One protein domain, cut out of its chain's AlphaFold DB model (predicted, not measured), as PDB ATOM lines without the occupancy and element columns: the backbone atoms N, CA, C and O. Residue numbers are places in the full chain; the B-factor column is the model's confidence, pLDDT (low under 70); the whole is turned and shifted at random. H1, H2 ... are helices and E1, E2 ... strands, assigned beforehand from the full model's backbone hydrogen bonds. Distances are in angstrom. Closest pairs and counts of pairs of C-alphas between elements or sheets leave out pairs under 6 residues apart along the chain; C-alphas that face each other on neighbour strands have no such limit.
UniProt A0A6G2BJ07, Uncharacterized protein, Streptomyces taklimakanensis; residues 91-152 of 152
ATOM      1  N   HIS A  91     -26.916  34.845   5.545       87.31
ATOM      2  CA  HIS A  91     -27.832  35.470   4.581       87.31
ATOM      3  C   HIS A  91     -27.703  34.902   3.162       87.31
ATOM      4  O   HIS A  91     -28.409  35.344   2.262       87.31
ATOM      5  N   GLY A  92     -26.831  33.910   2.945       85.75
ATOM      6  CA  GLY A  92     -26.662  33.284   1.633       85.75
ATOM      7  C   GLY A  92     -27.894  32.502   1.165       85.75
ATOM      8  O   GLY A  92     -27.986  32.152  -0.006       85.75
ATOM      9  N   TRP A  93     -28.891  32.288   2.029       90.00
ATOM     10  CA  TRP A  93     -30.183  31.742   1.608       90.00
ATOM     11  C   TRP A  93     -30.879  32.620   0.554       90.00
ATOM     12  O   TRP A  93     -31.583  32.072  -0.284       90.00
ATOM     13  N   VAL A  94     -30.659  33.945   0.552       92.56
ATOM     14  CA  VAL A  94     -31.260  34.875  -0.423       92.56
ATOM     15  C   VAL A  94     -30.761  34.600  -1.847       92.56
ATOM     16  O   VAL A  94     -31.595  34.305  -2.704       92.56
ATOM     17  N   PRO A  95     -29.441  34.618  -2.138       92.56
ATOM     18  CA  PRO A  95     -28.954  34.250  -3.467       92.56
ATOM     19  C   PRO A  95     -29.258  32.788  -3.817       92.56
ATOM     20  O   PRO A  95     -29.540  32.491  -4.977       92.56
ATOM     21  N   GLY A  96     -29.292  31.885  -2.828       91.56
ATOM     22  CA  GLY A  96     -29.749  30.505  -3.022       91.56
ATOM     23  C   GLY A  96     -31.193  30.424  -3.527       91.56
ATOM     24  O   GLY A  96     -31.457  29.794  -4.548       91.56
ATOM     25  N   LEU A  97     -32.122  31.111  -2.863       94.25
ATOM     26  CA  LEU A  97     -33.529  31.157  -3.258       94.25
ATOM     27  C   LEU A  97     -33.707  31.814  -4.630       94.25
ATOM     28  O   LEU A  97     -34.444  31.297  -5.463       94.25
ATOM     29  N   LEU A  98     -33.004  32.920  -4.881       94.94
ATOM     30  CA  LEU A  98     -33.065  33.624  -6.160       94.94
ATOM     31  C   LEU A  98     -32.575  32.739  -7.313       94.94
ATOM     32  O   LEU A  98     -33.193  32.708  -8.374       94.94
ATOM     33  N   THR A  99     -31.520  31.955  -7.076       93.50
ATOM     34  CA  THR A  99     -31.014  30.968  -8.039       93.50
ATOM     35  C   THR A  99     -32.048  29.878  -8.302       93.50
ATOM     36  O   THR A  99     -32.315  29.570  -9.460       93.50
ATOM     37  N   TYR A 100     -32.683  29.335  -7.257       94.75
ATOM     38  CA  TYR A 100     -33.755  28.348  -7.408       94.75
ATOM     39  C   TYR A 100     -34.923  28.897  -8.242       94.75
ATOM     40  O   TYR A 100     -35.330  28.268  -9.217       94.75
ATOM     41  N   VAL A 101     -35.415  30.097  -7.916       94.12
ATOM     42  CA  VAL A 101     -36.485  30.767  -8.676       94.12
ATOM     43  C   VAL A 101     -36.063  31.020 -10.120       94.12
ATOM     44  O   VAL A 101     -36.868  30.824 -11.024       94.12
ATOM     45  N   GLY A 102     -34.805  31.394 -10.363       92.88
ATOM     46  CA  GLY A 102     -34.270  31.553 -11.711       92.88
ATOM     47  C   GLY A 102     -34.280  30.250 -12.518       92.88
ATOM     48  O   GLY A 102     -34.736  30.251 -13.661       92.88
ATOM     49  N   ILE A 103     -33.876  29.122 -11.916       92.94
ATOM     50  CA  ILE A 103     -33.959  27.791 -12.548       92.94
ATOM     51  C   ILE A 103     -35.413  27.464 -12.912       92.94
ATOM     52  O   ILE A 103     -35.680  27.032 -14.036       92.94
ATOM     53  N   LEU A 104     -36.359  27.703 -11.995       92.25
ATOM     54  CA  LEU A 104     -37.785  27.496 -12.266       92.25
ATOM     55  C   LEU A 104     -38.300  28.424 -13.367       92.25
ATOM     56  O   LEU A 104     -38.995  27.972 -14.267       92.25
ATOM     57  N   GLY A 105     -37.929  29.701 -13.337       91.38
ATOM     58  CA  GLY A 105     -38.333  30.680 -14.343       91.38
ATOM     59  C   GLY A 105     -37.865  30.298 -15.745       91.38
ATOM     60  O   GLY A 105     -38.650  30.366 -16.686       91.38
ATOM     61  N   VAL A 106     -36.624  29.817 -15.886       92.00
ATOM     62  CA  VAL A 106     -36.101  29.338 -17.175       92.00
ATOM     63  C   VAL A 106     -36.810  28.063 -17.628       92.00
ATOM     64  O   VAL A 106     -37.235  27.995 -18.776       92.00
ATOM     65  N   SER A 107     -36.967  27.073 -16.746       87.94
ATOM     66  CA  SER A 107     -37.569  25.772 -17.095       87.94
ATOM     67  C   SER A 107     -39.077  25.855 -17.378       87.94
ATOM     68  O   SER A 107     -39.583  25.244 -18.322       87.94
ATOM     69  N   VAL A 108     -39.811  26.665 -16.617       88.44
ATOM     70  CA  VAL A 108     -41.222  26.969 -16.894       88.44
ATOM     71  C   VAL A 108     -41.332  27.853 -18.138       88.44
ATOM     72  O   VAL A 108     -42.156  27.587 -19.011       88.44
ATOM     73  N   GLY A 109     -40.468  28.862 -18.269       86.62
ATOM     74  CA  GLY A 109     -40.439  29.768 -19.417       86.62
ATOM     75  C   GLY A 109     -40.149  29.066 -20.741       86.62
ATOM     76  O   GLY A 109     -40.774  29.397 -21.745       86.62
ATOM     77  N   SER A 110     -39.274  28.056 -20.755       86.94
ATOM     78  CA  SER A 110     -39.016  27.256 -21.960       86.94
ATOM     79  C   SER A 110     -40.233  26.449 -22.410       86.94
ATOM     80  O   SER A 110     -40.299  26.051 -23.567       86.94
ATOM     81  N   THR A 111     -41.191  26.223 -21.508       87.00
ATOM     82  CA  THR A 111     -42.428  25.486 -21.790       87.00
ATOM     83  C   THR A 111     -43.589  26.428 -22.137       87.00
ATOM     84  O   THR A 111     -44.385  26.110 -23.014       87.00
ATOM     85  N   LEU A 112     -43.693  27.588 -21.470       87.31
ATOM     86  CA  LEU A 112     -44.845  28.504 -21.563       87.31
ATOM     87  C   LEU A 112     -44.602  29.798 -22.370       87.31
ATOM     88  O   LEU A 112     -45.568  30.486 -22.694       87.31
ATOM     89  N   GLY A 113     -43.357  30.151 -22.714       80.94
ATOM     90  CA  GLY A 113     -43.040  31.257 -23.631       80.94
ATOM     91  C   GLY A 113     -42.235  32.447 -23.070       80.94
ATOM     92  O   GLY A 113     -41.963  32.584 -21.877       80.94
ATOM     93  N   GLY A 114     -41.841  33.325 -24.006       72.81
ATOM     94  CA  GLY A 114     -40.534  34.000 -24.078       72.81
ATOM     95  C   GLY A 114     -40.103  34.996 -22.995       72.81
ATOM     96  O   GLY A 114     -38.901  35.130 -22.789       72.81
ATOM     97  N   TRP A 115     -40.992  35.672 -22.259       88.38
ATOM     98  CA  TRP A 115     -40.532  36.661 -21.261       88.38
ATOM     99  C   TRP A 115     -40.068  36.018 -19.945       88.38
ATOM    100  O   TRP A 115     -39.135  36.519 -19.312       88.38
ATOM    101  N   LEU A 116     -40.667  34.881 -19.560       87.81
ATOM    102  CA  LEU A 116     -40.285  34.145 -18.351       87.81
ATOM    103  C   LEU A 116     -38.855  33.614 -18.441       87.81
ATOM    104  O   LEU A 116     -38.155  33.585 -17.434       87.81
ATOM    105  N   VAL A 117     -38.403  33.242 -19.643       90.81
ATOM    106  CA  VAL A 117     -37.022  32.803 -19.867       90.81
ATOM    107  C   VAL A 117     -36.057  33.939 -19.544       90.81
ATOM    108  O   VAL A 117     -35.129  33.741 -18.767       90.81
ATOM    109  N   TYR A 118     -36.298  35.146 -20.067       91.38
ATOM    110  CA  TYR A 118     -35.447  36.303 -19.779       91.38
ATOM    111  C   TYR A 118     -35.485  36.696 -18.298       91.38
ATOM    112  O   TYR A 118     -34.434  36.958 -17.713       91.38
ATOM    113  N   ALA A 119     -36.664  36.676 -17.669       91.19
ATOM    114  CA  ALA A 119     -36.798  36.923 -16.234       91.19
ATOM    115  C   ALA A 119     -36.056  35.864 -15.397       91.19
ATOM    116  O   ALA A 119     -35.348  36.209 -14.452       91.19
ATOM    117  N   GLY A 120     -36.155  34.588 -15.780       91.56
ATOM    118  CA  GLY A 120     -35.456  33.478 -15.143       91.56
ATOM    119  C   GLY A 120     -33.938  33.572 -15.289       91.56
ATOM    120  O   GLY A 120     -33.217  33.406 -14.307       91.56
ATOM    121  N   VAL A 121     -33.441  33.913 -16.484       92.88
ATOM    122  CA  VAL A 121     -32.012  34.167 -16.729       92.88
ATOM    123  C   VAL A 121     -31.531  35.359 -15.903       92.88
ATOM    124  O   VAL A 121     -30.490  35.266 -15.256       92.88
ATOM    125  N   GLY A 122     -32.297  36.452 -15.853       93.38
ATOM    126  CA  GLY A 122     -31.977  37.611 -15.021       93.38
ATOM    127  C   GLY A 122     -31.869  37.252 -13.537       93.38
ATOM    128  O   GLY A 122     -30.888  37.611 -12.884       93.38
ATOM    129  N   ALA A 123     -32.826  36.478 -13.017       93.25
ATOM    130  CA  ALA A 123     -32.798  35.979 -11.644       93.25
ATOM    131  C   ALA A 123     -31.614  35.029 -11.386       93.25
ATOM    132  O   ALA A 123     -30.964  35.143 -10.350       93.25
ATOM    133  N   LEU A 124     -31.276  34.146 -12.333       91.81
ATOM    134  CA  LEU A 124     -30.091  33.281 -12.253       91.81
ATOM    135  C   LEU A 124     -28.803  34.097 -12.148       91.81
ATOM    136  O   LEU A 124     -28.001  33.864 -11.246       91.81
ATOM    137  N   VAL A 125     -28.616  35.072 -13.040       93.94
ATOM    138  CA  VAL A 125     -27.432  35.941 -13.039       93.94
ATOM    139  C   VAL A 125     -27.345  36.718 -11.727       93.94
ATOM    140  O   VAL A 125     -26.295  36.718 -11.087       93.94
ATOM    141  N   ALA A 126     -28.449  37.316 -11.274       93.44
ATOM    142  CA  ALA A 126     -28.499  38.032 -10.004       93.44
ATOM    143  C   ALA A 126     -28.225  37.112  -8.800       93.44
ATOM    144  O   ALA A 126     -27.518  37.505  -7.872       93.44
ATOM    145  N   GLY A 127     -28.728  35.873  -8.825       90.75
ATOM    146  CA  GLY A 127     -28.465  34.857  -7.808       90.75
ATOM    147  C   GLY A 127     -26.981  34.511  -7.728       90.75
ATOM    148  O   GLY A 127     -26.387  34.610  -6.654       90.75
ATOM    149  N   VAL A 128     -26.361  34.198  -8.868       90.19
ATOM    150  CA  VAL A 128     -24.925  33.892  -8.971       90.19
ATOM    151  C   VAL A 128     -24.075  35.078  -8.512       90.19
ATOM    152  O   VAL A 128     -23.196  34.909  -7.670       90.19
ATOM    153  N   LEU A 129     -24.358  36.294  -8.984       91.88
ATOM    154  CA  LEU A 129     -23.654  37.496  -8.525       91.88
ATOM    155  C   LEU A 129     -23.848  37.732  -7.022       91.88
ATOM    156  O   LEU A 129     -22.906  38.116  -6.332       91.88
ATOM    157  N   GLY A 130     -25.037  37.442  -6.490       89.25
ATOM    158  CA  GLY A 130     -25.313  37.486  -5.058       89.25
ATOM    159  C   GLY A 130     -24.476  36.478  -4.266       89.25
ATOM    160  O   GLY A 130     -23.974  36.821  -3.198       89.25
ATOM    161  N   PHE A 131     -24.249  35.272  -4.798       87.56
ATOM    162  CA  PHE A 131     -23.295  34.320  -4.226       87.56
ATOM    163  C   PHE A 131     -21.884  34.916  -4.173       87.56
ATOM    164  O   PHE A 131     -21.270  34.881  -3.108       87.56
ATOM    165  N   PHE A 132     -21.396  35.512  -5.271       86.44
ATOM    166  CA  PHE A 132     -20.092  36.197  -5.328       86.44
ATOM    167  C   PHE A 132     -19.970  37.329  -4.320       86.44
ATOM    168  O   PHE A 132     -18.998  37.369  -3.566       86.44
ATOM    169  N   LEU A 133     -20.973  38.200  -4.251       88.00
ATOM    170  CA  LEU A 133     -21.002  39.308  -3.307       88.00
ATOM    171  C   LEU A 133     -20.960  38.806  -1.857       88.00
ATOM    172  O   LEU A 133     -20.150  39.272  -1.059       88.00
ATOM    173  N   VAL A 134     -21.798  37.823  -1.521       87.12
ATOM    174  CA  VAL A 134     -21.849  37.243  -0.173       87.12
ATOM    175  C   VAL A 134     -20.547  36.513   0.168       87.12
ATOM    176  O   VAL A 134     -20.064  36.649   1.289       87.12
ATOM    177  N   GLY A 135     -19.955  35.782  -0.780       83.00
ATOM    178  CA  GLY A 135     -18.666  35.108  -0.606       83.00
ATOM    179  C   GLY A 135     -17.517  36.083  -0.381       83.00
ATOM    180  O   GLY A 135     -16.734  35.891   0.547       83.00
ATOM    181  N   HIS A 136     -17.475  37.172  -1.151       84.62
ATOM    182  CA  HIS A 136     -16.486  38.234  -0.986       84.62
ATOM    183  C   HIS A 136     -16.603  38.910   0.388       84.62
ATOM    184  O   HIS A 136     -15.614  39.013   1.113       84.62
ATOM    185  N   LEU A 137     -17.820  39.289   0.799       84.25
ATOM    186  CA  LEU A 137     -18.073  39.883   2.118       84.25
ATOM    187  C   LEU A 137     -17.743  38.923   3.271       84.25
ATOM    188  O   LEU A 137     -17.288  39.356   4.328       84.25
ATOM    189  N   ALA A 138     -17.956  37.623   3.070       80.50
ATOM    190  CA  ALA A 138     -17.652  36.585   4.048       80.50
ATOM    191  C   ALA A 138     -16.186  36.103   4.006       80.50
ATOM    192  O   ALA A 138     -15.831  35.227   4.792       80.50
ATOM    193  N   LYS A 139     -15.340  36.662   3.122       80.44
ATOM    194  CA  LYS A 139     -13.939  36.247   2.894       80.44
ATOM    195  C   LYS A 139     -13.787  34.748   2.609       80.44
ATOM    196  O   LYS A 139     -12.809  34.114   3.006       80.44
ATOM    197  N   VAL A 140     -14.774  34.170   1.933       75.62
ATOM    198  CA  VAL A 140     -14.732  32.777   1.489       75.62
ATOM    199  C   VAL A 140     -14.069  32.754   0.112       75.62
ATOM    200  O   VAL A 140     -14.479  33.531  -0.752       75.62
ATOM    201  N   PRO A 141     -13.060  31.898  -0.128       68.50
ATOM    202  CA  PRO A 141     -12.407  31.823  -1.428       68.50
ATOM    203  C   PRO A 141     -13.412  31.383  -2.496       68.50
ATOM    204  O   PRO A 141     -14.038  30.327  -2.385       68.50
ATOM    205  N   MET A 142     -13.552  32.202  -3.538       71.38
ATOM    206  CA  MET A 142     -14.451  31.965  -4.666       71.38
ATOM    207  C   MET A 142     -13.609  31.754  -5.925       71.38
ATOM    208  O   MET A 142     -12.726  32.553  -6.236       71.38
ATOM    209  N   SER A 143     -13.861  30.675  -6.664       67.62
ATOM    210  CA  SER A 143     -13.191  30.411  -7.943       67.62
ATOM    211  C   SER A 143     -14.196  30.347  -9.081       67.62
ATOM    212  O   SER A 143     -15.223  29.679  -8.959       67.62
ATOM    213  N   ILE A 144     -13.858  30.973 -10.208       58.84
ATOM    214  CA  ILE A 144     -14.549  30.802 -11.487       58.84
ATOM    215  C   ILE A 144     -13.568  30.089 -12.420       58.84
ATOM    216  O   ILE A 144     -12.621  30.693 -12.924       58.84
ATOM    217  N   GLY A 145     -13.765  28.787 -12.629       58.47
ATOM    218  CA  GLY A 145     -12.836  27.982 -13.428       58.47
ATOM    219  C   GLY A 145     -11.406  28.009 -12.849       58.47
ATOM    220  O   GLY A 145     -11.256  27.867 -11.635       58.47
ATOM    221  N   PRO A 146     -10.349  28.188 -13.668       51.75
ATOM    222  CA  PRO A 146      -8.968  28.231 -13.175       51.75
ATOM    223  C   PRO A 146      -8.616  29.531 -12.430       51.75
ATOM    224  O   PRO A 146      -7.547  29.615 -11.829       51.75
ATOM    225  N   PHE A 147      -9.488  30.545 -12.445       51.81
ATOM    226  CA  PHE A 147      -9.222  31.844 -11.836       51.81
ATOM    227  C   PHE A 147      -9.823  31.926 -10.425       51.81
ATOM    228  O   PHE A 147     -11.025  31.733 -10.220       51.81
ATOM    229  N   ARG A 148      -8.978  32.227  -9.431       53.12
ATOM    230  CA  ARG A 148      -9.398  32.568  -8.063       53.12
ATOM    231  C   ARG A 148      -9.697  34.063  -7.982       53.12
ATOM    232  O   ARG A 148      -8.876  34.870  -8.403       53.12
ATOM    233  N   VAL A 149     -10.849  34.425  -7.419       55.47
ATOM    234  CA  VAL A 149     -11.254  35.819  -7.203       55.47
ATOM    235  C   VAL A 149     -11.304  36.086  -5.692       55.47
ATOM    236  O   VAL A 149     -12.258  35.697  -5.022       55.47
ATOM    237  N   GLY A 150     -10.255  36.753  -5.186       46.94
ATOM    238  CA  GLY A 150     -10.081  37.244  -3.805       46.94
ATOM    239  C   GLY A 150      -9.583  36.202  -2.787       46.94
ATOM    240  O   GLY A 150     -10.002  35.049  -2.830       46.94
ATOM    241  N   SER A 151      -8.722  36.524  -1.820       43.31
ATOM    242  CA  SER A 151      -7.656  37.536  -1.703       43.31
ATOM    243  C   SER A 151      -6.521  36.881  -0.900       43.31
ATOM    244  O   SER A 151      -6.786  35.933  -0.152       43.31
ATOM    245  N   ASP A 152      -5.301  37.388  -1.056       40.66
ATOM    246  CA  ASP A 152      -4.202  37.177  -0.104       40.66
ATOM    247  C   ASP A 152      -4.578  37.636   1.322       40.66
ATOM    248  O   ASP A 152      -5.523  38.462   1.458       40.66
TER     249      ASP A 152
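What this domain is: This is residues 91 to 152 of the 152 residues of an uncharacterized protein of Streptomyces taklimakanensis (UniProt A0A6G2BJ07). A long helical hairpin, H1 and H2 lying side by side, has a small two-strand hairpin, E1 and E2, near the last part of H2, at residues 131 to 136. The printed part has 62 residues with two named helices followed by two named strands, in the order H1, H2, E1, E2; the strands make an antiparallel sheet of order E1 - E2. The class is mostly helix. The whole is loose, with a radius of gyration of the C-alphas of 13.8 A, and flat, spanning 47 by 26 by 12 A.

How they stand to each other: H1, residues 93 to 112, and H2, residues 114 to 137, form a helical hairpin. They touch, the closest C-alphas being those of Gly 105 and Gly 120, 4.1 A apart. They run opposite ways at a shallow tilt of 17 degrees. In their backbones, 15 of 16 O i to N i+4 pairs in H1 and 19 of 20 in H2 are within hydrogen-bond range. E1, residues 142 to 144, comes closest to H2 at the C-alphas of Gly 135 and Met 142, 6.6 A apart. E2, residues 147 to 149, forms a hairpin with E1, antiparallel at 144 degrees between their directions. N 144 and O 147, and N 149 and O 142, are within hydrogen-bond range, each pair at 2.9 A. H2 and E2 are only just apart, their closest C-alphas 8.5 A from each other. H1 is apart from E1 and E2.

Where its parts are: H1 begins at C-alpha 93 (-30.183, 31.742, 1.608) and measures 27.6 A from first to last C-alpha. H2 measures 35.0 A and ends at C-alpha 137 (-18.073, 39.883, 2.118). E1 and E2 have 3 residues each, and E2 ends at C-alpha 149 (-11.254, 35.819, -7.203).

The domain as a whole: The two C-alphas farthest apart are those of Leu 112 and Asp 152, the chain's last residue, at 46.8 A. The printed part has no cut, and its three links are tight. The mean pLDDT of the printed part is 82.5; residue 141 and residues 143 to 152 are under 70.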